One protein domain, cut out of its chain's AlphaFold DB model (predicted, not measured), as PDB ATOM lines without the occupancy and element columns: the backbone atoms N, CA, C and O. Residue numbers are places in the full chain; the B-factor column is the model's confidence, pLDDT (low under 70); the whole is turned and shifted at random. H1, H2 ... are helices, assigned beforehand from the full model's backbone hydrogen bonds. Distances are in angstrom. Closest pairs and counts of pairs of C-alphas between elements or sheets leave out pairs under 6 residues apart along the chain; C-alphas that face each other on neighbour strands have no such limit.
ATOM      1  N   ALA A   2     203.641 190.087  89.326       87.19
ATOM      2  CA  ALA A   2     202.501 190.979  89.119       87.19
ATOM      3  C   ALA A   2     201.199 190.176  89.258       87.19
ATOM      4  O   ALA A   2     201.176 189.005  88.886       87.19
ATOM      5  N   LEU A   3     200.152 190.799  89.802       90.06
ATOM      6  CA  LEU A   3     198.823 190.189  89.883       90.06
ATOM      7  C   LEU A   3     198.255 189.970  88.476       90.06
ATOM      8  O   LEU A   3     198.395 190.838  87.608       90.06
ATOM      9  N   THR A   4     197.570 188.848  88.281       96.44
ATOM     10  CA  THR A   4     196.729 188.608  87.104       96.44
ATOM     11  C   THR A   4     195.542 189.577  87.075       96.44
ATOM     12  O   THR A   4     195.205 190.219  88.071       96.44
ATOM     13  N   GLU A   5     194.888 189.709  85.921       95.50
ATOM     14  CA  GLU A   5     193.699 190.560  85.787       95.50
ATOM     15  C   GLU A   5     192.562 190.118  86.719       95.50
ATOM     16  O   GLU A   5     191.984 190.956  87.409       95.50
ATOM     17  N   ALA A   6     192.311 188.809  86.812       94.62
ATOM     18  CA  ALA A   6     191.288 188.250  87.692       94.62
ATOM     19  C   ALA A   6     191.564 188.575  89.171       94.62
ATOM     20  O   ALA A   6     190.681 189.078  89.861       94.62
ATOM     21  N   GLU A   7     192.805 188.399  89.637       96.31
ATOM     22  CA  GLU A   7     193.195 188.739  91.015       96.31
ATOM     23  C   GLU A   7     193.079 190.244  91.295       96.31
ATOM     24  O   GLU A   7     192.726 190.663  92.400       96.31
ATOM     25  N   ARG A   8     193.368 191.088  90.296       96.62
ATOM     26  CA  ARG A   8     193.183 192.541  90.418       96.62
ATOM     27  C   ARG A   8     191.710 192.904  90.541       96.62
ATOM     28  O   ARG A   8     191.379 193.714  91.402       96.62
ATOM     29  N   LEU A   9     190.845 192.332  89.707       96.94
ATOM     30  CA  LEU A   9     189.405 192.592  89.725       96.94
ATOM     31  C   LEU A   9     188.754 192.085  91.014       96.94
ATOM     32  O   LEU A   9     187.991 192.818  91.637       96.94
ATOM     33  N   GLU A  10     189.136 190.901  91.488       96.06
ATOM     34  CA  GLU A  10     188.669 190.370  92.771       96.06
ATOM     35  C   GLU A  10     189.093 191.272  93.938       96.06
ATOM     36  O   GLU A  10     188.291 191.592  94.821       96.06
ATOM     37  N   ARG A  11     190.335 191.770  93.911       96.44
ATOM     38  CA  ARG A  11     190.814 192.732  94.907       96.44
ATOM     39  C   ARG A  11     190.109 194.084  94.815       96.44
ATOM     40  O   ARG A  11     189.919 194.725  95.838       96.44
ATOM     41  N   ILE A  12     189.713 194.531  93.627       96.25
ATOM     42  CA  ILE A  12     188.883 195.734  93.476       96.25
ATOM     43  C   ILE A  12     187.495 195.484  94.074       96.25
ATOM     44  O   ILE A  12     187.016 196.302  94.855       96.25
ATOM     45  N   ALA A  13     186.873 194.341  93.772       96.06
ATOM     46  CA  ALA A  13     185.558 193.990  94.297       96.06
ATOM     47  C   ALA A  13     185.541 193.954  95.834       96.06
ATOM     48  O   ALA A  13     184.605 194.461  96.444       96.06
ATOM     49  N   SER A  14     186.587 193.423  96.478       95.75
ATOM     50  CA  SER A  14     186.660 193.373  97.947       95.75
ATOM     51  C   SER A  14     186.809 194.745  98.615       95.75
ATOM     52  O   SER A  14     186.481 194.886  99.792       95.75
ATOM     53  N   LEU A  15     187.255 195.765  97.877       96.88
ATOM     54  CA  LEU A  15     187.381 197.142  98.368       96.88
ATOM     55  C   LEU A  15     186.104 197.971  98.182       96.88
ATOM     56  O   LEU A  15     185.964 199.021  98.807       96.88
ATOM     57  N   ILE A  16     185.185 197.530  97.321       95.31
ATOM     58  CA  ILE A  16     183.953 198.256  97.000       95.31
ATOM     59  C   ILE A  16     182.784 197.549  97.693       95.31
ATOM     60  O   ILE A  16     182.300 196.548  97.170       95.31
ATOM     61  N   PRO A  17     182.293 198.031  98.847       91.25
ATOM     62  CA  PRO A  17     181.148 197.406  99.493       91.25
ATOM     63  C   PRO A  17     179.868 197.633  98.680       91.25
ATOM     64  O   PRO A  17     179.634 198.714  98.139       91.25
ATOM     65  N   THR A  18     179.013 196.616  98.613       93.44
ATOM     66  CA  THR A  18     177.677 196.738  98.021       93.44
ATOM     67  C   THR A  18     176.719 197.391  99.008       93.44
ATOM     68  O   THR A  18     176.701 197.039 100.186       93.44
ATOM     69  N   CYS A  19     175.870 198.293  98.525       93.75
ATOM     70  CA  CYS A  19     174.746 198.784  99.318       93.75
ATOM     71  C   CYS A  19     173.666 197.707  99.476       93.75
ATOM     72  O   CYS A  19     173.455 196.935  98.532       93.75
ATOM     73  N   PRO A  20     172.948 197.687 100.614       92.62
ATOM     74  CA  PRO A  20     171.813 196.794 100.793       92.62
ATOM     75  C   PRO A  20     170.730 197.065  99.733       92.62
ATOM     76  O   PRO A  20     170.637 198.194  99.226       92.62
ATOM     77  N   CYS A  31     168.294 203.531  96.857       93.75
ATOM     78  CA  CYS A  31     169.430 203.019  97.611       93.75
ATOM     79  C   CYS A  31     169.407 203.559  99.056       93.75
ATOM     80  O   CYS A  31     169.518 204.778  99.220       93.75
ATOM     81  N   PRO A  32     169.341 202.697 100.090       91.38
ATOM     82  CA  PRO A  32     169.211 203.135 101.484       91.38
ATOM     83  C   PRO A  32     170.359 204.025 101.970       91.38
ATOM     84  O   PRO A  32     170.153 204.938 102.760       91.38
ATOM     85  N   ASN A  33     171.570 203.795 101.455       92.19
ATOM     86  CA  ASN A  33     172.765 204.508 101.910       92.19
ATOM     87  C   ASN A  33     172.973 205.856 101.207       92.19
ATOM     88  O   ASN A  33     173.613 206.745 101.760       92.19
ATOM     89  N   HIS A  34     172.469 206.008  99.979       90.00
ATOM     90  CA  HIS A  34     172.789 207.155  99.119       90.00
ATOM     91  C   HIS A  34     171.559 207.970  98.697       90.00
ATOM     92  O   HIS A  34     171.709 209.032  98.101       90.00
ATOM     93  N   GLY A  35     170.341 207.465  98.922       87.06
ATOM     94  CA  GLY A  35     169.082 208.122  98.549       87.06
ATOM     95  C   GLY A  35     168.812 208.234  97.040       87.06
ATOM     96  O   GLY A  35     167.783 208.782  96.638       87.06
ATOM     97  N   GLY A  36     169.724 207.734  96.201       90.12
ATOM     98  CA  GLY A  36     169.604 207.702  94.743       90.12
ATOM     99  C   GLY A  36     168.973 206.413  94.215       90.12
ATOM    100  O   GLY A  36     168.485 205.580  94.972       90.12
ATOM    101  N   ARG A  37     169.023 206.229  92.895       91.62
ATOM    102  CA  ARG A  37     168.562 205.004  92.223       91.62
ATOM    103  C   ARG A  37     169.306 203.769  92.748       91.62
ATOM    104  O   ARG A  37     170.524 203.819  92.927       91.62
ATOM    105  N   TRP A  38     168.585 202.667  92.950       93.75
ATOM    106  CA  TRP A  38     169.185 201.357  93.199       93.75
ATOM    107  C   TRP A  38     169.132 200.459  91.938       93.75
ATOM    108  O   TRP A  38     168.140 200.506  91.205       93.75
ATOM    109  N   PRO A  39     170.176 199.657  91.637       94.94
ATOM    110  CA  PRO A  39     171.488 199.644  92.286       94.94
ATOM    111  C   PRO A  39     172.219 200.976  92.063       94.94
ATOM    112  O   PRO A  39     172.085 201.597  91.011       94.94
ATOM    113  N   CYS A  40     172.948 201.441  93.079       94.69
ATOM    114  CA  CYS A  40     173.760 202.652  92.970       94.69
ATOM    115  C   CYS A  40     175.121 202.338  92.334       94.69
ATOM    116  O   CYS A  40     175.574 201.194  92.385       94.69
ATOM    117  N   ALA A  41     175.822 203.368  91.855       94.62
ATOM    118  CA  ALA A  41     177.107 203.229  91.161       94.62
ATOM    119  C   ALA A  41     178.146 202.388  91.930       94.62
ATOM    120  O   ALA A  41     178.896 201.632  91.324       94.62
ATOM    121  N   GLN A  42     178.168 202.471  93.265       95.06
ATOM    122  CA  GLN A  42     179.056 201.651  94.095       95.06
ATOM    123  C   GLN A  42     178.743 200.147  93.986       95.06
ATOM    124  O   GLN A  42     179.639 199.342  93.746       95.06
ATOM    125  N   THR A  43     177.470 199.768  94.118       96.12
ATOM    126  CA  THR A  43     177.015 198.383  93.954       96.12
ATOM    127  C   THR A  43     177.256 197.895  92.527       96.12
ATOM    128  O   THR A  43     177.757 196.792  92.341       96.12
ATOM    129  N   GLU A  44     176.973 198.730  91.522       96.19
ATOM    130  CA  GLU A  44     177.222 198.392  90.115       96.19
ATOM    131  C   GLU A  44     178.714 198.166  89.833       96.19
ATOM    132  O   GLU A  44     179.066 197.202  89.157       96.19
ATOM    133  N   ALA A  45     179.600 198.992  90.396       96.31
ATOM    134  CA  ALA A  45     181.045 198.827  90.258       96.31
ATOM    135  C   ALA A  45     181.555 197.539  90.923       96.31
ATOM    136  O   ALA A  45     182.404 196.853  90.353       96.31
ATOM    137  N   ASN A  46     181.022 197.177  92.097       97.69
ATOM    138  CA  ASN A  46     181.335 195.896  92.732       97.69
ATOM    139  C   ASN A  46     180.911 194.719  91.842       97.69
ATOM    140  O   ASN A  46     181.717 193.830  91.576       97.69
ATOM    141  N   TRP A  47     179.669 194.724  91.354       97.25
ATOM    142  CA  TRP A  47     179.146 193.652  90.506       97.25
ATOM    143  C   TRP A  47     179.935 193.510  89.207       97.25
ATOM    144  O   TRP A  47     180.301 192.395  88.841       97.25
ATOM    145  N   LEU A  48     180.287 194.633  88.577       96.94
ATOM    146  CA  LEU A  48     181.134 194.656  87.390       96.94
ATOM    147  C   LEU A  48     182.515 194.044  87.663       96.94
ATOM    148  O   LEU A  48     182.982 193.221  86.881       96.94
ATOM    149  N   ALA A  49     183.150 194.390  88.786       96.81
ATOM    150  CA  ALA A  49     184.442 193.822  89.176       96.81
ATOM    151  C   ALA A  49     184.369 192.309  89.458       96.81
ATOM    152  O   ALA A  49     185.361 191.604  89.304       96.81
ATOM    153  N   ARG A  50     183.192 191.794  89.831       96.00
ATOM    154  CA  ARG A  50     182.935 190.353  89.995       96.00
ATOM    155  C   ARG A  50     182.494 189.658  88.702       96.00
ATOM    156  O   ARG A  50     182.254 188.456  88.730       96.00
ATOM    157  N   GLY A  51     182.371 190.393  87.594       96.25
ATOM    158  CA  GLY A  51     181.890 189.864  86.318       96.25
ATOM    159  C   GLY A  51     180.408 189.476  86.324       96.25
ATOM    160  O   GLY A  51     180.008 188.615  85.547       96.25
ATOM    161  N   LEU A  52     179.600 190.067  87.209       96.75
ATOM    162  CA  LEU A  52     178.165 189.792  87.290       96.75
ATOM    163  C   LEU A  52     177.387 190.632  86.271       96.75
ATOM    164  O   LEU A  52     177.652 191.828  86.118       96.75
ATOM    165  N   ASP A  53     176.372 190.035  85.638       96.56
ATOM    166  CA  ASP A  53     175.382 190.811  84.893       96.56
ATOM    167  C   ASP A  53     174.555 191.669  85.855       96.56
ATOM    168  O   ASP A  53     174.087 191.224  86.908       96.56
ATOM    169  N   ARG A  54     174.350 192.925  85.466       94.31
ATOM    170  CA  ARG A  54     173.657 193.915  86.282       94.31
ATOM    171  C   ARG A  54     172.209 193.519  86.569       94.31
ATOM    172  O   ARG A  54     171.744 193.714  87.689       94.31
ATOM    173  N   SER A  55     171.485 193.022  85.570       94.88
ATOM    174  CA  SER A  55     170.059 192.702  85.698       94.88
ATOM    175  C   SER A  55     169.863 191.425  86.509       94.88
ATOM    176  O   SER A  55     168.985 191.366  87.371       94.88
ATOM    177  N   GLU A  56     170.710 190.422  86.282       96.94
ATOM    178  CA  GLU A  56     170.698 189.172  87.037       96.94
ATOM    179  C   GLU A  56     171.076 189.385  88.502       96.94
ATOM    180  O   GLU A  56     170.357 188.910  89.381       96.94
ATOM    181  N   ALA A  57     172.139 190.148  88.779       96.12
ATOM    182  CA  ALA A  57     172.547 190.480  90.143       96.12
ATOM    183  C   ALA A  57     171.484 191.314  90.870       96.12
ATOM    184  O   ALA A  57     171.194 191.056  92.038       96.12
ATOM    185  N   GLN A  58     170.855 192.266  90.170       94.81
ATOM    186  CA  GLN A  58     169.752 193.051  90.719       94.81
ATOM    187  C   GLN A  58     168.577 192.154  91.120       94.81
ATOM    188  O   GLN A  58     168.079 192.265  92.240       94.81
ATOM    189  N   ARG A  59     168.151 191.253  90.229       93.94
ATOM    190  CA  ARG A  59     167.075 190.299  90.511       93.94
ATOM    191  C   ARG A  59     167.435 189.380  91.677       93.94
ATOM    192  O   ARG A  59     166.648 189.271  92.603       93.94
ATOM    193  N   ALA A  60     168.633 188.795  91.677       94.56
ATOM    194  CA  ALA A  60     169.084 187.904  92.746       94.56
ATOM    195  C   ALA A  60     169.121 188.600  94.118       94.56
ATOM    196  O   ALA A  60     168.739 188.010  95.124       94.56
ATOM    197  N   ALA A  61     169.549 189.863  94.162       93.62
ATOM    198  CA  ALA A  61     169.583 190.648  95.389       93.62
ATOM    199  C   ALA A  61     168.178 191.003  95.916       93.62
ATOM    200  O   ALA A  61     167.997 191.065  97.129       93.62
ATOM    201  N   LEU A  62     167.194 191.209  95.034       91.12
ATOM    202  CA  LEU A  62     165.796 191.419  95.427       91.12
ATOM    203  C   LEU A  62     165.105 190.110  95.831       91.12
ATOM    204  O   LEU A  62     164.384 190.091  96.822       91.12
ATOM    205  N   ASP A  63     165.364 189.011  95.119       90.88
ATOM    206  CA  ASP A  63     164.804 187.686  95.425       90.88
ATOM    207  C   ASP A  63     165.304 187.134  96.771       90.88
ATOM    208  O   ASP A  63     164.627 186.322  97.398       90.88
ATOM    209  N   ALA A  64     166.480 187.582  97.225       90.50
ATOM    210  CA  ALA A  64     167.047 187.233  98.524       90.50
ATOM    211  C   ALA A  64     166.434 188.013  99.703       90.50
ATOM    212  O   ALA A  64     166.739 187.695 100.854       90.50
TER     213      ALA A  64
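This is residues 2 to 20 and 31 to 64 of the 93 residues of an uncharacterized protein of Nonomuraea wenchangensis (UniProt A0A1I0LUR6). Two short helices, H1 and H2, lie side by side running opposite ways, and H3 is set crosswise to H2, meeting it only at a corner by their link. The 53 printed residues hold three named helices, H1, H2, H3 in that order, and no named strand: all helix. The whole is elongated, spanning 38 by 21 by 15 A, and only just compact, close to loose, with a radius of gyration of the C-alphas of 11.9 A.

H1, residues 5 to 15, starts at C-alpha 5 (193.699, 190.560, 85.787) and is 15.5 A long. H2 is residues 41 to 49, 12.1 A. H3, residues 54 to 63, is 14.2 A and ends at C-alpha 63 (164.804, 187.686, 95.425).

H1 and H2 touch at a shallow tilt of 30 degrees; their closest C-alphas, of Ala 13 and Asn 46, are 4.9 A apart. H2 and H3 touch only at the corner, closest at the C-alphas of Glu 44 and Arg 54, 6.9 A; at 71 degrees they are only just about perpendicular. H1 and H3 are apart. Every O i to N i+4 pair is within hydrogen-bond range in H2 and H3, and 6 of 7 in H1.

Residues 21 to 30 are not printed; C-alphas 20 and 31 are 7.4 A apart across this cut. H2 to H3 is a tight link. No printed residue is under 70 in pLDDT.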